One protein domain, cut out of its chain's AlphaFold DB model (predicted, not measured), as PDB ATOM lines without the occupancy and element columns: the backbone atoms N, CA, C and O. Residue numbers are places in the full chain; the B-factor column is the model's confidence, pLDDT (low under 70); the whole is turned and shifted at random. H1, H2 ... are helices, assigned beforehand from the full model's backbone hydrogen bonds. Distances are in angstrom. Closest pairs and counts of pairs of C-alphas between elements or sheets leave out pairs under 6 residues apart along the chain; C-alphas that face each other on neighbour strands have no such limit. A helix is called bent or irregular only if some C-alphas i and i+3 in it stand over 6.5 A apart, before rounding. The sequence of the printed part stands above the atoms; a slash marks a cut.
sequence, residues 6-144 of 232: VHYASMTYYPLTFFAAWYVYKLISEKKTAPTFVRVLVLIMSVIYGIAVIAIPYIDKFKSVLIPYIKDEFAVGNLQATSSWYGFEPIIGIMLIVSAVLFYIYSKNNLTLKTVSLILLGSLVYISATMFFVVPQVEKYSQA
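This is residues 6 to 144 of the 232 residues of an uncharacterized protein of Bacteroidales bacterium (UniProt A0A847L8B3). Three long helices, H2, H4 and the arm H5a, run side by side in an elongated body, with H4 running opposite ways to the other two and packed on both. At one end H1 folds back as an arm that makes a narrow V with H5a, and its residues 6 to 22 stick out; the other end holds the kinked last part of H2, the short H3 and the arm H5b. The printed part has 139 residues, with five named helices in the order H1, H2, H3, H4, H5 and no named strand, and the class is all helix. The whole is loose, with a radius of gyration of the C-alphas of 18.7 A, and spans 56 by 34 by 26 A.

H2, the longest helix, covers residues 36 to 69 and 39.2 A, from C-alpha 36 at (283.415, 447.967, 383.550) to C-alpha 69 at (313.576, 442.278, 408.001). It has a kink of 90 degrees near residue 59 and is irregular, with C-alphas 61 and 64 7.2 A apart. H4 is residues 89 to 106, 26.5 A. H5, residues 113 to 142, was assigned as one helix by its hydrogen bonds but is bent, with C-alphas 132 and 135 6.5 A apart; its arms are H5a, residues 113 to 132, 28.1 A, and H5b, residues 135 to 142, 10.6 A. H3 is residues 73 to 79, 9.9 A. H1, residues 6 to 29, 34.9 A, begins with C-alpha 6 at (298.398, 421.580, 388.966) and has a kink of 32 degrees near residue 13.

H2 and H4 touch at a shallow tilt of 20 degrees, opposite ways; their closest C-alphas, of Gly 50 and Gly 93, are 3.8 A apart. H4 and H5a form a helical hairpin at a shallow tilt of 14 degrees, with the C-alphas of Ser 99 and Ile 119 closest at 5.3 A. H2 and H5a are close but not clearly touching, at 7.7 A between the C-alphas of Val 53 and Thr 130. H5a and H5b stand at a steep tilt of 42 degrees. H3 only just touches H5b, with 3 pairs of C-alphas within 8 A, the closest those of Asn 78 and Tyr 141 at 5.0 A. H2, with residues 60 to 67 alone, only just touches H3, also with 3 pairs, the closest those of Ile 67 and Val 76 at 6.0 A. H1 is close to H5a but not clearly touching, at 6.9 A between the C-alphas of Ile 28 and Leu 113. Every O i to N i+4 pair is within hydrogen-bond range in H3, against 16 of 20 in H1, 21 of 30 in H2, 13 of 14 in H4, 15 of 16 in H5a and 3 of 4 in H5b.

The two C-alphas farthest apart, of Glu 30 and Glu 73, are 56.6 A apart. The printed part has no cut and no long link. The mean pLDDT of the printed part is 90.4, and residues 6 to 10 are under 70.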
ATOM      1  N   VAL A   6     298.015 420.995 390.265       50.72
ATOM      2  CA  VAL A   6     298.398 421.580 388.966       50.72
ATOM      3  C   VAL A   6     297.770 420.846 387.769       50.72
ATOM      4  O   VAL A   6     297.243 421.494 386.870       50.72
ATOM      5  N   HIS A   7     297.726 419.507 387.771       49.97
ATOM      6  CA  HIS A   7     297.153 418.743 386.646       49.97
ATOM      7  C   HIS A   7     295.617 418.749 386.574       49.97
ATOM      8  O   HIS A   7     295.059 418.581 385.495       49.97
ATOM      9  N   TYR A   8     294.910 418.963 387.689       51.47
ATOM     10  CA  TYR A   8     293.446 419.094 387.642       51.47
ATOM     11  C   TYR A   8     293.027 420.471 387.115       51.47
ATOM     12  O   TYR A   8     292.026 420.569 386.414       51.47
ATOM     13  N   ALA A   9     293.834 421.510 387.359       57.47
ATOM     14  CA  ALA A   9     293.615 422.836 386.790       57.47
ATOM     15  C   ALA A   9     293.857 422.879 385.268       57.47
ATOM     16  O   ALA A   9     293.211 423.663 384.574       57.47
ATOM     17  N   SER A  10     294.731 422.017 384.723       60.62
ATOM     18  CA  SER A  10     295.075 422.075 383.296       60.62
ATOM     19  C   SER A  10     293.918 421.734 382.353       60.62
ATOM     20  O   SER A  10     293.813 422.339 381.290       60.62
ATOM     21  N   MET A  11     293.008 420.829 382.742       72.06
ATOM     22  CA  MET A  11     291.809 420.537 381.935       72.06
ATOM     23  C   MET A  11     290.769 421.664 381.990       72.06
ATOM     24  O   MET A  11     289.959 421.791 381.077       72.06
ATOM     25  N   THR A  12     290.799 422.510 383.023       80.19
ATOM     26  CA  THR A  12     289.866 423.634 383.186       80.19
ATOM     27  C   THR A  12     290.216 424.819 382.280       80.19
ATOM     28  O   THR A  12     289.334 425.604 381.931       80.19
ATOM     29  N   TYR A  13     291.473 424.948 381.840       82.31
ATOM     30  CA  TYR A  13     291.881 426.069 380.990       82.31
ATOM     31  C   TYR A  13     291.231 426.039 379.599       82.31
ATOM     32  O   TYR A  13     290.904 427.108 379.083       82.31
ATOM     33  N   TYR A  14     290.977 424.863 379.010       84.75
ATOM     34  CA  TYR A  14     290.339 424.780 377.686       84.75
ATOM     35  C   TYR A  14     288.887 425.293 377.694       84.75
ATOM     36  O   TYR A  14     288.589 426.200 376.916       84.75
ATOM     37  N   PRO A  15     287.986 424.829 378.589       90.06
ATOM     38  CA  PRO A  15     286.645 425.403 378.671       90.06
ATOM     39  C   PRO A  15     286.654 426.894 379.025       90.06
ATOM     40  O   PRO A  15     285.911 427.665 378.427       90.06
ATOM     41  N   LEU A  16     287.509 427.329 379.960       88.44
ATOM     42  CA  LEU A  16     287.572 428.737 380.372       88.44
ATOM     43  C   LEU A  16     287.997 429.662 379.227       88.44
ATOM     44  O   LEU A  16     287.377 430.704 379.016       88.44
ATOM     45  N   THR A  17     289.035 429.283 378.479       89.31
ATOM     46  CA  THR A  17     289.498 430.062 377.322       89.31
ATOM     47  C   THR A  17     288.460 430.075 376.206       89.31
ATOM     48  O   THR A  17     288.229 431.135 375.624       89.31
ATOM     49  N   PHE A  18     287.761 428.959 375.966       92.50
ATOM     50  CA  PHE A  18     286.637 428.912 375.032       92.50
ATOM     51  C   PHE A  18     285.508 429.871 375.436       92.50
ATOM     52  O   PHE A  18     285.087 430.691 374.622       92.50
ATOM     53  N   PHE A  19     285.047 429.831 376.692       93.25
ATOM     54  CA  PHE A  19     283.989 430.731 377.164       93.25
ATOM     55  C   PHE A  19     284.410 432.202 377.114       93.25
ATOM     56  O   PHE A  19     283.607 433.052 376.725       93.25
ATOM     57  N   ALA A  20     285.666 432.510 377.448       91.62
ATOM     58  CA  ALA A  20     286.206 433.859 377.325       91.62
ATOM     59  C   ALA A  20     286.213 434.331 375.861       91.62
ATOM     60  O   ALA A  20     285.732 435.426 375.568       91.62
ATOM     61  N   ALA A  21     286.694 433.496 374.934       93.56
ATOM     62  CA  ALA A  21     286.720 433.807 373.507       93.56
ATOM     63  C   ALA A  21     285.307 433.978 372.928       93.56
ATOM     64  O   ALA A  21     285.048 434.949 372.219       93.56
ATOM     65  N   TRP A  22     284.373 433.089 373.280       95.38
ATOM     66  CA  TRP A  22     282.970 433.183 372.878       95.38
ATOM     67  C   TRP A  22     282.309 434.466 373.396       95.38
ATOM     68  O   TRP A  22     281.635 435.169 372.640       95.38
ATOM     69  N   TYR A  23     282.544 434.822 374.663       93.75
ATOM     70  CA  TYR A  23     282.014 436.050 375.252       93.75
ATOM     71  C   TYR A  23     282.560 437.302 374.556       93.75
ATOM     72  O   TYR A  23     281.799 438.206 374.207       93.75
ATOM     73  N   VAL A  24     283.867 437.339 374.293       93.88
ATOM     74  CA  VAL A  24     284.507 438.432 373.553       93.88
ATOM     75  C   VAL A  24     283.961 438.527 372.127       93.88
ATOM     76  O   VAL A  24     283.619 439.621 371.679       93.88
ATOM     77  N   TYR A  25     283.814 437.396 371.432       95.69
ATOM     78  CA  TYR A  25     283.229 437.342 370.092       95.69
ATOM     79  C   TYR A  25     281.803 437.902 370.069       95.69
ATOM     80  O   TYR A  25     281.470 438.712 369.201       95.69
ATOM     81  N   LYS A  26     280.974 437.533 371.053       94.38
ATOM     82  CA  LYS A  26     279.613 438.061 371.203       94.38
ATOM     83  C   LYS A  26     279.608 439.580 371.393       94.38
ATOM     84  O   LYS A  26     278.868 440.271 370.699       94.38
ATOM     85  N   LEU A  27     280.460 440.110 372.277       93.69
ATOM     86  CA  LEU A  27     280.564 441.556 372.506       93.69
ATOM     87  C   LEU A  27     280.976 442.320 371.241       93.69
ATOM     88  O   LEU A  27     280.394 443.361 370.948       93.69
ATOM     89  N   ILE A  28     281.941 441.794 370.480       94.19
ATOM     90  CA  ILE A  28     282.388 442.405 369.220       94.19
ATOM     91  C   ILE A  28     281.266 442.367 368.173       94.19
ATOM     92  O   ILE A  28     280.990 443.383 367.534       94.19
ATOM     93  N   SER A  29     280.601 441.218 368.014       94.12
ATOM     94  CA  SER A  29     279.557 441.014 366.996       94.12
ATOM     95  C   SER A  29     278.331 441.893 367.245       94.12
ATOM     96  O   SER A  29     277.772 442.469 366.317       94.12
ATOM     97  N   GLU A  30     277.951 442.058 368.512       93.50
ATOM     98  CA  GLU A  30     276.846 442.924 368.939       93.50
ATOM     99  C   GLU A  30     277.264 444.403 369.072       93.50
ATOM    100  O   GLU A  30     276.455 445.227 369.496       93.50
ATOM    101  N   LYS A  31     278.520 444.751 368.737       90.38
ATOM    102  CA  LYS A  31     279.118 446.092 368.899       90.38
ATOM    103  C   LYS A  31     278.940 446.663 370.311       90.38
ATOM    104  O   LYS A  31     278.771 447.866 370.489       90.38
ATOM    105  N   LYS A  32     278.982 445.801 371.326       92.06
ATOM    106  CA  LYS A  32     278.844 446.179 372.734       92.06
ATOM    107  C   LYS A  32     280.184 446.583 373.334       92.06
ATOM    108  O   LYS A  32     281.261 446.222 372.859       92.06
ATOM    109  N   THR A  33     280.108 447.334 374.421       91.94
ATOM    110  CA  THR A  33     281.267 447.724 375.226       91.94
ATOM    111  C   THR A  33     281.661 446.586 376.170       91.94
ATOM    112  O   THR A  33     280.793 445.837 376.626       91.94
ATOM    113  N   ALA A  34     282.935 446.485 376.554       91.00
ATOM    114  CA  ALA A  34     283.318 445.548 377.610       91.00
ATOM    115  C   ALA A  34     282.747 446.005 378.970       91.00
ATOM    116  O   ALA A  34     282.812 447.199 379.284       91.00
ATOM    117  N   PRO A  35     282.227 445.096 379.819       93.69
ATOM    118  CA  PRO A  35     281.760 445.466 381.150       93.69
ATOM    119  C   PRO A  35     282.850 446.184 381.945       93.69
ATOM    120  O   PRO A  35     284.029 445.833 381.874       93.69
ATOM    121  N   THR A  36     282.468 447.185 382.737       93.88
ATOM    122  CA  THR A  36     283.415 447.967 383.550       93.88
ATOM    123  C   THR A  36     284.256 447.084 384.464       93.88
ATOM    124  O   THR A  36     285.467 447.264 384.526       93.88
ATOM    125  N   PHE A  37     283.649 446.075 385.090       95.56
ATOM    126  CA  PHE A  37     284.360 445.141 385.959       95.56
ATOM    127  C   PHE A  37     285.467 444.366 385.229       95.56
ATOM    128  O   PHE A  37     286.578 444.278 385.739       95.56
ATOM    129  N   VAL A  38     285.210 443.885 384.003       93.81
ATOM    130  CA  VAL A  38     286.219 443.182 383.188       93.81
ATOM    131  C   VAL A  38     287.393 444.109 382.878       93.81
ATOM    132  O   VAL A  38     288.547 443.730 383.047       93.81
ATOM    133  N   ARG A  39     287.105 445.350 382.475       94.81
ATOM    134  CA  ARG A  39     288.135 446.349 382.156       94.81
ATOM    135  C   ARG A  39     289.000 446.689 383.368       94.81
ATOM    136  O   ARG A  39     290.219 446.753 383.247       94.81
ATOM    137  N   VAL A  40     288.371 446.885 384.525       97.00
ATOM    138  CA  VAL A  40     289.063 447.186 385.784       97.00
ATOM    139  C   VAL A  40     289.903 445.996 386.247       97.00
ATOM    140  O   VAL A  40     291.062 446.189 386.596       97.00
ATOM    141  N   LEU A  41     289.377 444.769 386.190       96.62
ATOM    142  CA  LEU A  41     290.138 443.569 386.549       96.62
ATOM    143  C   LEU A  41     291.367 443.373 385.661       96.62
ATOM    144  O   LEU A  41     292.455 443.140 386.181       96.62
ATOM    145  N   VAL A  42     291.213 443.489 384.338       95.75
ATOM    146  CA  VAL A  42     292.338 443.375 383.396       95.75
ATOM    147  C   VAL A  42     293.412 444.412 383.718       95.75
ATOM    148  O   VAL A  42     294.596 444.073 383.745       95.75
ATOM    149  N   LEU A  43     293.010 445.650 384.019       97.75
ATOM    150  CA  LEU A  43     293.936 446.713 384.399       97.75
ATOM    151  C   LEU A  43     294.662 446.397 385.713       97.75
ATOM    152  O   LEU A  43     295.887 446.441 385.742       97.75
ATOM    153  N   ILE A  44     293.935 446.031 386.773       98.12
ATOM    154  CA  ILE A  44     294.519 445.710 388.084       98.12
ATOM    155  C   ILE A  44     295.519 444.558 387.963       98.12
ATOM    156  O   ILE A  44     296.649 444.679 388.429       98.12
ATOM    157  N   MET A  45     295.142 443.467 387.291       97.56
ATOM    158  CA  MET A  45     296.025 442.310 387.120       97.56
ATOM    159  C   MET A  45     297.281 442.675 386.324       97.56
ATOM    160  O   MET A  45     298.388 442.319 386.720       97.56
ATOM    161  N   SER A  46     297.130 443.444 385.245       97.56
ATOM    162  CA  SER A  46     298.261 443.902 384.430       97.56
ATOM    163  C   SER A  46     299.200 444.828 385.201       97.56
ATOM    164  O   SER A  46     300.412 444.745 385.035       97.56
ATOM    165  N   VAL A  47     298.658 445.681 386.075       98.06
ATOM    166  CA  VAL A  47     299.444 446.552 386.957       98.06
ATOM    167  C   VAL A  47     300.204 445.735 387.996       98.06
ATOM    168  O   VAL A  47     301.401 445.944 388.149       98.06
ATOM    169  N   ILE A  48     299.559 444.772 388.658       97.81
ATOM    170  CA  ILE A  48     300.220 443.908 389.648       97.81
ATOM    171  C   ILE A  48     301.389 443.149 389.005       97.81
ATOM    172  O   ILE A  48     302.510 443.195 389.512       97.81
ATOM    173  N   TYR A  49     301.155 442.490 387.867       96.62
ATOM    174  CA  TYR A  49     302.198 441.730 387.172       96.62
ATOM    175  C   TYR A  49     303.279 442.628 386.564       96.62
ATOM    176  O   TYR A  49     304.469 442.345 386.703       96.62
ATOM    177  N   GLY A  50     302.886 443.744 385.949       97.31
ATOM    178  CA  GLY A  50     303.820 444.707 385.376       97.31
ATOM    179  C   GLY A  50     304.739 445.314 386.435       97.31
ATOM    180  O   GLY A  50     305.952 445.343 386.238       97.31
ATOM    181  N   ILE A  51     304.193 445.722 387.588       96.88
ATOM    182  CA  ILE A  51     304.982 446.237 388.716       96.88
ATOM    183  C   ILE A  51     305.938 445.167 389.245       96.88
ATOM    184  O   ILE A  51     307.088 445.490 389.525       96.88
ATOM    185  N   ALA A  52     305.513 443.903 389.344       94.69
ATOM    186  CA  ALA A  52     306.394 442.829 389.797       94.69
ATOM    187  C   ALA A  52     307.642 442.692 388.903       94.69
ATOM    188  O   ALA A  52     308.758 442.629 389.419       94.69
ATOM    189  N   VAL A  53     307.476 442.722 387.576       94.88
ATOM    190  CA  VAL A  53     308.601 442.661 386.620       94.88
ATOM    191  C   VAL A  53     309.434 443.943 386.611       94.88
ATOM    192  O   VAL A  53     310.647 443.878 386.438       94.88
ATOM    193  N   ILE A  54     308.823 445.105 386.843       95.50
ATOM    194  CA  ILE A  54     309.555 446.371 386.991       95.50
ATOM    195  C   ILE A  54     310.415 446.362 388.254       95.50
ATOM    196  O   ILE A  54     311.543 446.842 388.221       95.50
ATOM    197  N   ALA A  55     309.893 445.842 389.363       92.94
ATOM    198  CA  ALA A  55     310.546 445.907 390.662       92.94
ATOM    199  C   ALA A  55     311.666 444.870 390.820       92.94
ATOM    200  O   ALA A  55     312.687 445.170 391.442       92.94
ATOM    201  N   ILE A  56     311.496 443.667 390.260       90.81
ATOM    202  CA  ILE A  56     312.392 442.536 390.529       90.81
ATOM    203  C   ILE A  56     313.879 442.781 390.204       90.81
ATOM    204  O   ILE A  56     314.706 442.374 391.018       90.81
ATOM    205  N   PRO A  57     314.274 443.507 389.135       90.25
ATOM    206  CA  PRO A  57     315.686 443.762 388.844       90.25
ATOM    207  C   PRO A  57     316.360 444.666 389.879       90.25
ATOM    208  O   PRO A  57     317.577 444.647 390.041       90.25
ATOM    209  N   TYR A  58     315.578 445.456 390.620       88.88
ATOM    210  CA  TYR A  58     316.096 446.353 391.647       88.88
ATOM    211  C   TYR A  58     316.329 445.661 392.993       88.88
ATOM    212  O   TYR A  58     316.835 446.300 393.917       88.88
ATOM    213  N   ILE A  59     316.024 444.363 393.114       85.38
ATOM    214  CA  ILE A  59     316.208 443.604 394.357       85.38
ATOM    215  C   ILE A  59     317.647 443.678 394.877       85.38
ATOM    216  O   ILE A  59     317.851 443.834 396.076       85.38
ATOM    217  N   ASP A  60     318.644 443.690 393.987       79.25
ATOM    218  CA  ASP A  60     320.056 443.785 394.368       79.25
ATOM    219  C   ASP A  60     320.434 445.121 395.011       79.25
ATOM    220  O   ASP A  60     321.365 445.167 395.813       79.25
ATOM    221  N   LYS A  61     319.710 446.204 394.702       83.31
ATOM    222  CA  LYS A  61     319.919 447.510 395.346       83.31
ATOM    223  C   LYS A  61     319.271 447.569 396.726       83.31
ATOM    224  O   LYS A  61     319.790 448.233 397.615       83.31
ATOM    225  N   PHE A  62     318.148 446.875 396.903       82.25
ATOM    226  CA  PHE A  62     317.378 446.895 398.146       82.25
ATOM    227  C   PHE A  62     317.719 445.752 399.102       82.25
ATOM    228  O   PHE A  62     317.327 445.811 400.265       82.25
ATOM    229  N   LYS A  63     318.464 444.726 398.668       81.25
ATOM    230  CA  LYS A  63     318.753 443.547 399.498       81.25
ATOM    231  C   LYS A  63     319.417 443.894 400.827       81.25
ATOM    232  O   LYS A  63     319.025 443.331 401.838       81.25
ATOM    233  N   SER A  64     320.345 444.854 400.861       78.31
ATOM    234  CA  SER A  64     321.006 445.284 402.104       78.31
ATOM    235  C   SER A  64     320.022 445.864 403.123       78.31
ATOM    236  O   SER A  64     320.185 445.654 404.321       78.31
ATOM    237  N   VAL A  65     318.975 446.540 402.646       82.62
ATOM    238  CA  VAL A  65     317.897 447.099 403.473       82.62
ATOM    239  C   VAL A  65     316.861 446.035 403.833       82.62
ATOM    240  O   VAL A  65     316.295 446.086 404.916       82.62
ATOM    241  N   LEU A  66     316.611 445.061 402.952       81.81
ATOM    242  CA  LEU A  66     315.602 444.014 403.143       81.81
ATOM    243  C   LEU A  66     316.069 442.883 404.067       81.81
ATOM    244  O   LEU A  66     315.265 442.391 404.855       81.81
ATOM    245  N   ILE A  67     317.341 442.477 403.987       83.81
ATOM    246  CA  ILE A  67     317.906 441.347 404.746       83.81
ATOM    247  C   ILE A  67     317.588 441.424 406.253       83.81
ATOM    248  O   ILE A  67     317.121 440.418 406.783       83.81
ATOM    249  N   PRO A  68     317.731 442.574 406.945       85.31
ATOM    250  CA  PRO A  68     317.401 442.679 408.371       85.31
ATOM    251  C   PRO A  68     315.937 442.369 408.724       85.31
ATOM    252  O   PRO A  68     315.648 441.981 409.853       85.31
ATOM    253  N   TYR A  69     315.005 442.533 407.783       86.06
ATOM    254  CA  TYR A  69     313.576 442.278 408.001       86.06
ATOM    255  C   TYR A  69     313.158 440.846 407.638       86.06
ATOM    256  O   TYR A  69     312.042 440.427 407.959       86.06
ATOM    257  N   ILE A  70     314.032 440.080 406.980       85.19
ATOM    258  CA  ILE A  70     313.750 438.713 406.542       85.19
ATOM    259  C   ILE A  70     314.213 437.739 407.626       85.19
ATOM    260  O   ILE A  70     315.402 437.536 407.839       85.19
ATOM    261  N   LYS A  71     313.252 437.093 408.294       84.75
ATOM    262  CA  LYS A  71     313.527 436.078 409.327       84.75
ATOM    263  C   LYS A  71     313.928 434.709 408.763       84.75
ATOM    264  O   LYS A  71     314.382 433.856 409.514       84.75
ATOM    265  N   ASP A  72     313.703 434.473 407.471       86.56
ATOM    266  CA  ASP A  72     313.999 433.197 406.818       86.56
ATOM    267  C   ASP A  72     315.453 433.148 406.327       86.56
ATOM    268  O   ASP A  72     315.817 433.807 405.350       86.56
ATOM    269  N   GLU A  73     316.269 432.321 406.981       86.50
ATOM    270  CA  GLU A  73     317.682 432.090 406.653       86.50
ATOM    271  C   GLU A  73     317.886 431.596 405.212       86.50
ATOM    272  O   GLU A  73     318.898 431.923 404.582       86.50
ATOM    273  N   PHE A  74     316.911 430.861 404.662       87.88
ATOM    274  CA  PHE A  74     316.954 430.386 403.279       87.88
ATOM    275  C   PHE A  74     316.801 431.524 402.285       87.88
ATOM    276  O   PHE A  74     317.582 431.645 401.340       87.88
ATOM    277  N   ALA A  75     315.822 432.397 402.515       84.62
ATOM    278  CA  ALA A  75     315.626 433.581 401.693       84.62
ATOM    279  C   ALA A  75     316.831 434.529 401.779       84.62
ATOM    280  O   ALA A  75     317.296 435.004 400.743       84.62
ATOM    281  N   VAL A  76     317.384 434.747 402.978       87.12
ATOM    282  CA  VAL A  76     318.599 435.560 403.160       87.12
ATOM    283  C   VAL A  76     319.778 434.967 402.387       87.12
ATOM    284  O   VAL A  76     320.455 435.699 401.670       87.12
ATOM    285  N   GLY A  77     319.989 433.650 402.467       85.94
ATOM    286  CA  GLY A  77     321.036 432.967 401.708       85.94
ATOM    287  C   GLY A  77     320.862 433.126 400.195       85.94
ATOM    288  O   GLY A  77     321.806 433.496 399.507       85.94
ATOM    289  N   ASN A  78     319.654 432.929 399.667       87.81
ATOM    290  CA  ASN A  78     319.371 433.105 398.237       87.81
ATOM    291  C   ASN A  78     319.646 434.539 397.746       87.81
ATOM    292  O   ASN A  78     320.130 434.728 396.632       87.81
ATOM    293  N   LEU A  79     319.382 435.556 398.575       85.56
ATOM    294  CA  LEU A  79     319.639 436.967 398.247       85.56
ATOM    295  C   LEU A  79     321.132 437.335 398.214       85.56
ATOM    296  O   LEU A  79     321.486 438.397 397.696       85.56
ATOM    297  N   GLN A  80     322.011 436.479 398.744       84.44
ATOM    298  CA  GLN A  80     323.461 436.643 398.592       84.44
ATOM    299  C   GLN A  80     323.927 436.318 397.171       84.44
ATOM    300  O   GLN A  80     324.984 436.794 396.757       84.44
ATOM    301  N   ALA A  81     323.136 435.556 396.407       84.19
ATOM    302  CA  ALA A  81     323.415 435.341 395.001       84.19
ATOM    303  C   ALA A  81     323.402 436.677 394.246       84.19
ATOM    304  O   ALA A  81     322.637 437.593 394.550       84.19
ATOM    305  N   THR A  82     324.251 436.780 393.234       81.44
ATOM    306  CA  THR A  82     324.285 437.927 392.328       81.44
ATOM    307  C   THR A  82     323.669 437.526 391.005       81.44
ATOM    308  O   THR A  82     324.085 436.530 390.409       81.44
ATOM    309  N   SER A  83     322.711 438.312 390.524       80.88
ATOM    310  CA  SER A  83     322.151 438.123 389.191       80.88
ATOM    311  C   SER A  83     322.645 439.202 388.241       80.88
ATOM    312  O   SER A  83     322.991 440.310 388.646       80.88
ATOM    313  N   SER A  84     322.722 438.859 386.961       85.94
ATOM    314  CA  SER A  84     323.254 439.743 385.922       85.94
ATOM    315  C   SER A  84     322.091 440.246 385.084       85.94
ATOM    316  O   SER A  84     321.859 439.745 383.984       85.94
ATOM    317  N   TRP A  85     321.327 441.178 385.649       89.19
ATOM    318  CA  TRP A  85     320.227 441.848 384.955       89.19
ATOM    319  C   TRP A  85     320.753 442.652 383.760       89.19
ATOM    320  O   TRP A  85     321.817 443.266 383.830       89.19
ATOM    321  N   TYR A  86     320.002 442.650 382.664       88.50
ATOM    322  CA  TYR A  86     320.332 443.349 381.423       88.50
ATOM    323  C   TYR A  86     320.033 444.855 381.497       88.50
ATOM    324  O   TYR A  86     320.608 445.634 380.741       88.50
ATOM    325  N   GLY A  87     319.135 445.276 382.393       89.69
ATOM    326  CA  GLY A  87     318.770 446.671 382.649       89.69
ATOM    327  C   GLY A  87     317.517 447.150 381.910       89.69
ATOM    328  O   GLY A  87     316.956 448.182 382.280       89.69
ATOM    329  N   PHE A  88     317.037 446.413 380.903       94.19
ATOM    330  CA  PHE A  88     315.832 446.762 380.137       94.19
ATOM    331  C   PHE A  88     314.569 446.022 380.600       94.19
ATOM    332  O   PHE A  88     313.478 446.317 380.116       94.19
ATOM    333  N   GLU A  89     314.671 445.080 381.538       93.50
ATOM    334  CA  GLU A  89     313.547 444.270 382.023       93.50
ATOM    335  C   GLU A  89     312.328 445.094 382.472       93.50
ATOM    336  O   GLU A  89     311.206 444.685 382.155       93.50
ATOM    337  N   PRO A  90     312.477 446.279 383.107       95.75
ATOM    338  CA  PRO A  90     311.328 447.115 383.446       95.75
ATOM    339  C   PRO A  90     310.453 447.503 382.247       95.75
ATOM    340  O   PRO A  90     309.242 447.662 382.401       95.75
ATOM    341  N   ILE A  91     311.025 447.597 381.042       96.62
ATOM    342  CA  ILE A  91     310.280 447.897 379.810       96.62
ATOM    343  C   ILE A  91     309.225 446.817 379.538       96.62
ATOM    344  O   ILE A  91     308.121 447.141 379.102       96.62
ATOM    345  N   ILE A  92     309.519 445.552 379.859       96.69
ATOM    346  CA  ILE A  92     308.595 444.423 379.677       96.69
ATOM    347  C   ILE A  92     307.330 444.636 380.520       96.69
ATOM    348  O   ILE A  92     306.211 444.500 380.018       96.69
ATOM    349  N   GLY A  93     307.498 445.027 381.787       96.62
ATOM    350  CA  GLY A  93     306.381 445.322 382.684       96.62
ATOM    351  C   GLY A  93     305.611 446.582 382.279       96.62
ATOM    352  O   GLY A  93     304.379 446.570 382.270       96.62
ATOM    353  N   ILE A  94     306.315 447.645 381.869       97.44
ATOM    354  CA  ILE A  94     305.695 448.887 381.373       97.44
ATOM    355  C   ILE A  94     304.824 448.601 380.148       97.44
ATOM    356  O   ILE A  94     303.691 449.069 380.078       97.44
ATOM    357  N   MET A  95     305.313 447.805 379.199       97.25
ATOM    358  CA  MET A  95     304.582 447.459 377.981       97.25
ATOM    359  C   MET A  95     303.255 446.746 378.287       97.25
ATOM    360  O   MET A  95     302.235 447.083 377.679       97.25
ATOM    361  N   LEU A  96     303.226 445.822 379.258       98.12
ATOM    362  CA  LEU A  96     301.979 445.181 379.692       98.12
ATOM    363  C   LEU A  96     300.994 446.219 380.250       98.12
ATOM    364  O   LEU A  96     299.836 446.258 379.830       98.12
ATOM    365  N   ILE A  97     301.461 447.099 381.140       98.19
ATOM    366  CA  ILE A  97     300.638 448.155 381.750       98.19
ATOM    367  C   ILE A  97     300.082 449.096 380.678       98.19
ATOM    368  O   ILE A  97     298.884 449.371 380.667       98.19
ATOM    369  N   VAL A  98     300.917 449.545 379.737       98.00
ATOM    370  CA  VAL A  98     300.496 450.408 378.624       98.00
ATOM    371  C   VAL A  98     299.437 449.711 377.771       98.00
ATOM    372  O   VAL A  98     298.405 450.313 377.477       98.00
ATOM    373  N   SER A  99     299.624 448.430 377.434       97.56
ATOM    374  CA  SER A  99     298.629 447.668 376.667       97.56
ATOM    375  C   SER A  99     297.284 447.566 377.402       97.56
ATOM    376  O   SER A  99     296.228 447.696 376.780       97.56
ATOM    377  N   ALA A 100     297.310 447.431 378.732       97.50
ATOM    378  CA  ALA A 100     296.122 447.348 379.574       97.50
ATOM    379  C   ALA A 100     295.412 448.699 379.744       97.50
ATOM    380  O   ALA A 100     294.183 448.755 379.704       97.50
ATOM    381  N   VAL A 101     296.163 449.798 379.874       97.75
ATOM    382  CA  VAL A 101     295.611 451.163 379.908       97.75
ATOM    383  C   VAL A 101     294.943 451.498 378.577       97.75
ATOM    384  O   VAL A 101     293.802 451.963 378.558       97.75
ATOM    385  N   LEU A 102     295.602 451.204 377.454       96.94
ATOM    386  CA  LEU A 102     295.024 451.414 376.127       96.94
ATOM    387  C   LEU A 102     293.788 450.535 375.905       96.94
ATOM    388  O   LEU A 102     292.774 451.025 375.406       96.94
ATOM    389  N   PHE A 103     293.819 449.271 376.339       96.81
ATOM    390  CA  PHE A 103     292.641 448.406 376.340       96.81
ATOM    391  C   PHE A 103     291.494 449.020 377.148       96.81
ATOM    392  O   PHE A 103     290.370 449.090 376.652       96.81
ATOM    393  N   TYR A 104     291.762 449.512 378.359       96.50
ATOM    394  CA  TYR A 104     290.761 450.147 379.217       96.50
ATOM    395  C   TYR A 104     290.119 451.371 378.547       96.50
ATOM    396  O   TYR A 104     288.897 451.514 378.578       96.50
ATOM    397  N   ILE A 105     290.921 452.232 377.910       95.81
ATOM    398  CA  ILE A 105     290.445 453.438 377.217       95.81
ATOM    399  C   ILE A 105     289.629 453.062 375.972       95.81
ATOM    400  O   ILE A 105     288.488 453.501 375.831       95.81
ATOM    401  N   TYR A 106     290.167 452.216 375.090       94.56
ATOM    402  CA  TYR A 106     289.532 451.880 373.811       94.56
ATOM    403  C   TYR A 106     288.336 450.933 373.931       94.56
ATOM    404  O   TYR A 106     287.534 450.846 373.005       94.56
ATOM    405  N   SER A 107     288.169 450.249 375.062       93.06
ATOM    406  CA  SER A 107     286.991 449.418 375.344       93.06
ATOM    407  C   SER A 107     285.841 450.181 376.022       93.06
ATOM    408  O   SER A 107     284.842 449.558 376.388       93.06
ATOM    409  N   LYS A 108     285.961 451.511 376.213       90.31
ATOM    410  CA  LYS A 108     284.871 452.383 376.709       90.31
ATOM    411  C   LYS A 108     283.746 452.596 375.716       90.31
ATOM    412  O   LYS A 108     282.602 452.715 376.140       90.31
ATOM    413  N   ASN A 109     284.087 452.616 374.438       85.81
ATOM    414  CA  ASN A 109     283.121 452.630 373.356       85.81
ATOM    415  C   ASN A 109     282.903 451.170 372.930       85.81
ATOM    416  O   ASN A 109     282.878 450.267 373.764       85.81
ATOM    417  N   ASN A 110     282.816 450.903 371.634       87.44
ATOM    418  CA  ASN A 110     282.597 449.550 371.137       87.44
ATOM    419  C   ASN A 110     283.863 448.696 371.274       87.44
ATOM    420  O   ASN A 110     284.955 449.121 370.887       87.44
ATOM    421  N   LEU A 111     283.715 447.470 371.781       91.94
ATOM    422  CA  LEU A 111     284.811 446.513 371.792       91.94
ATOM    423  C   LEU A 111     285.097 446.082 370.350       91.94
ATOM    424  O   LEU A 111     284.229 445.552 369.662       91.94
ATOM    425  N   THR A 112     286.323 446.310 369.893       94.38
ATOM    426  CA  THR A 112     286.759 445.909 368.551       94.38
ATOM    427  C   THR A 112     287.781 444.788 368.631       94.38
ATOM    428  O   THR A 112     288.489 444.651 369.634       94.38
ATOM    429  N   LEU A 113     287.920 444.033 367.538       94.12
ATOM    430  CA  LEU A 113     288.977 443.031 367.416       94.12
ATOM    431  C   LEU A 113     290.361 443.655 367.640       94.12
ATOM    432  O   LEU A 113     291.161 443.087 368.369       94.12
ATOM    433  N   LYS A 114     290.610 444.865 367.118       94.44
ATOM    434  CA  LYS A 114     291.876 445.593 367.314       94.44
ATOM    435  C   LYS A 114     292.178 445.833 368.797       94.44
ATOM    436  O   LYS A 114     293.298 445.593 369.236       94.44
ATOM    437  N   THR A 115     291.179 446.260 369.573       94.56
ATOM    438  CA  THR A 115     291.320 446.504 371.018       94.56
ATOM    439  C   THR A 115     291.653 445.219 371.777       94.56
ATOM    440  O   THR A 115     292.503 445.228 372.663       94.56
ATOM    441  N   VAL A 116     291.011 444.103 371.425       95.12
ATOM    442  CA  VAL A 116     291.281 442.794 372.041       95.12
ATOM    443  C   VAL A 116     292.658 442.267 371.633       95.12
ATOM    444  O   VAL A 116     293.429 441.839 372.487       95.12
ATOM    445  N   SER A 117     293.006 442.344 370.348       95.06
ATOM    446  CA  SER A 117     294.322 441.939 369.853       95.06
ATOM    447  C   SER A 117     295.448 442.722 370.525       95.06
ATOM    448  O   SER A 117     296.477 442.131 370.823       95.06
ATOM    449  N   LEU A 118     295.251 444.009 370.832       96.00
ATOM    450  CA  LEU A 118     296.240 444.830 371.536       96.00
ATOM    451  C   LEU A 118     296.637 444.232 372.895       96.00
ATOM    452  O   LEU A 118     297.825 444.064 373.161       96.00
ATOM    453  N   ILE A 119     295.660 443.897 373.746       96.31
ATOM    454  CA  ILE A 119     295.948 443.338 375.077       96.31
ATOM    455  C   ILE A 119     296.465 441.898 374.992       96.31
ATOM    456  O   ILE A 119     297.338 441.514 375.772       96.31
ATOM    457  N   LEU A 120     295.986 441.105 374.027       96.00
ATOM    458  CA  LEU A 120     296.478 439.740 373.811       96.00
ATOM    459  C   LEU A 120     297.930 439.722 373.325       96.00
ATOM    460  O   LEU A 120     298.730 438.951 373.846       96.00
ATOM    461  N   LEU A 121     298.290 440.590 372.378       96.88
ATOM    462  CA  LEU A 121     299.667 440.744 371.913       96.88
ATOM    463  C   LEU A 121     300.566 441.310 373.017       96.88
ATOM    464  O   LEU A 121     301.655 440.786 373.226       96.88
ATOM    465  N   GLY A 122     300.100 442.310 373.773       96.88
ATOM    466  CA  GLY A 122     300.833 442.831 374.931       96.88
ATOM    467  C   GLY A 122     301.120 441.744 375.970       96.88
ATOM    468  O   GLY A 122     302.250 441.616 376.439       96.88
ATOM    469  N   SER A 123     300.126 440.899 376.257       96.38
ATOM    470  CA  SER A 123     300.263 439.758 377.169       96.38
ATOM    471  C   SER A 123     301.203 438.686 376.617       96.38
ATOM    472  O   SER A 123     302.026 438.162 377.360       96.38
ATOM    473  N   LEU A 124     301.120 438.379 375.319       97.00
ATOM    474  CA  LEU A 124     302.005 437.421 374.658       97.00
ATOM    475  C   LEU A 124     303.466 437.867 374.754       97.00
ATOM    476  O   LEU A 124     304.302 437.110 375.240       97.00
ATOM    477  N   VAL A 125     303.766 439.105 374.347       96.69
ATOM    478  CA  VAL A 125     305.134 439.636 374.401       96.69
ATOM    479  C   VAL A 125     305.617 439.717 375.849       96.69
ATOM    480  O   VAL A 125     306.754 439.344 376.118       96.69
ATOM    481  N   TYR A 126     304.759 440.117 376.796       97.50
ATOM    482  CA  TYR A 126     305.096 440.118 378.220       97.50
ATOM    483  C   TYR A 126     305.479 438.719 378.722       97.50
ATOM    484  O   TYR A 126     306.539 438.565 379.326       97.50
ATOM    485  N   ILE A 127     304.654 437.698 378.458       96.62
ATOM    486  CA  ILE A 127     304.901 436.320 378.910       96.62
ATOM    487  C   ILE A 127     306.190 435.785 378.284       96.62
ATOM    488  O   ILE A 127     307.058 435.292 379.003       96.62
ATOM    489  N   SER A 128     306.344 435.919 376.964       96.56
ATOM    490  CA  SER A 128     307.533 435.449 376.252       96.56
ATOM    491  C   SER A 128     308.797 436.151 376.749       96.56
ATOM    492  O   SER A 128     309.751 435.483 377.141       96.56
ATOM    493  N   ALA A 129     308.808 437.484 376.808       96.31
ATOM    494  CA  ALA A 129     309.978 438.237 377.250       96.31
ATOM    495  C   ALA A 129     310.318 437.962 378.723       96.31
ATOM    496  O   ALA A 129     311.486 437.785 379.061       96.31
ATOM    497  N   THR A 130     309.316 437.844 379.599       96.19
ATOM    498  CA  THR A 130     309.536 437.471 381.006       96.19
ATOM    499  C   THR A 130     310.177 436.085 381.105       96.19
ATOM    500  O   THR A 130     311.144 435.916 381.843       96.19
ATOM    501  N   MET A 131     309.704 435.111 380.322       94.94
ATOM    502  CA  MET A 131     310.253 433.751 380.315       94.94
ATOM    503  C   MET A 131     311.716 433.703 379.848       94.94
ATOM    504  O   MET A 131     312.506 432.952 380.408       94.94
ATOM    505  N   PHE A 132     312.090 434.506 378.849       94.19
ATOM    506  CA  PHE A 132     313.456 434.506 378.310       94.19
ATOM    507  C   PHE A 132     314.436 435.378 379.100       94.19
ATOM    508  O   PHE A 132     315.599 435.005 379.239       94.19
ATOM    509  N   PHE A 133     314.001 436.533 379.610       94.50
ATOM    510  CA  PHE A 133     314.911 437.526 380.191       94.50
ATOM    511  C   PHE A 133     314.826 437.624 381.713       94.50
ATOM    512  O   PHE A 133     315.846 437.861 382.353       94.50
ATOM    513  N   VAL A 134     313.647 437.424 382.306       93.62
ATOM    514  CA  VAL A 134     313.431 437.630 383.748       93.62
ATOM    515  C   VAL A 134     313.567 436.319 384.515       93.62
ATOM    516  O   VAL A 134     314.320 436.251 385.484       93.62
ATOM    517  N   VAL A 135     312.881 435.258 384.076       93.31
ATOM    518  CA  VAL A 135     312.866 433.960 384.776       93.31
ATOM    519  C   VAL A 135     314.279 433.404 385.008       93.31
ATOM    520  O   VAL A 135     314.580 433.099 386.163       93.31
ATOM    521  N   PRO A 136     315.197 433.370 384.019       91.38
ATOM    522  CA  PRO A 136     316.545 432.845 384.246       91.38
ATOM    523  C   PRO A 136     317.333 433.637 385.296       91.38
ATOM    524  O   PRO A 136     318.153 433.078 386.021       91.38
ATOM    525  N   GLN A 137     317.082 434.944 385.411       91.50
ATOM    526  CA  GLN A 137     317.743 435.800 386.398       91.50
ATOM    527  C   GLN A 137     317.193 435.565 387.805       91.50
ATOM    528  O   GLN A 137     317.954 435.607 388.770       91.50
ATOM    529  N   VAL A 138     315.897 435.268 387.932       91.12
ATOM    530  CA  VAL A 138     315.263 434.889 389.206       91.12
ATOM    531  C   VAL A 138     315.719 433.497 389.661       91.12
ATOM    532  O   VAL A 138     315.960 433.264 390.849       91.12
ATOM    533  N   GLU A 139     315.894 432.567 388.724       90.25
ATOM    534  CA  GLU A 139     316.407 431.220 389.001       90.25
ATOM    535  C   GLU A 139     317.835 431.233 389.561       90.25
ATOM    536  O   GLU A 139     318.168 430.395 390.406       90.25
ATOM    537  N   LYS A 140     318.659 432.224 389.184       89.19
ATOM    538  CA  LYS A 140     320.003 432.404 389.759       89.19
ATOM    539  C   LYS A 140     319.991 432.590 391.273       89.19
ATOM    540  O   LYS A 140     320.862 432.047 391.948       89.19
ATOM    541  N   TYR A 141     318.996 433.292 391.814       88.44
ATOM    542  CA  TYR A 141     318.873 433.462 393.263       88.44
ATOM    543  C   TYR A 141     318.364 432.200 393.953       88.44
ATOM    544  O   TYR A 141     318.834 431.855 395.028       88.44
ATOM    545  N   SER A 142     317.388 431.516 393.355       86.88
ATOM    546  CA  SER A 142     316.619 430.481 394.057       86.88
ATOM    547  C   SER A 142     317.138 429.054 393.876       86.88
ATOM    548  O   SER A 142     316.889 428.208 394.735       86.88
ATOM    549  N   GLN A 143     317.800 428.747 392.754       88.12
ATOM    550  CA  GLN A 143     318.112 427.361 392.375       88.12
ATOM    551  C   GLN A 143     319.518 427.151 391.811       88.12
ATOM    552  O   GLN A 143     320.002 426.017 391.845       88.12
ATOM    553  N   ALA A 144     320.194 428.192 391.310       90.94
ATOM    554  CA  ALA A 144     321.460 428.005 390.597       90.94
ATOM    555  C   ALA A 144     322.536 427.291 391.423       90.94
ATOM    556  O   ALA A 144     323.188 426.404 390.888       90.94
TER     557      ALA A 144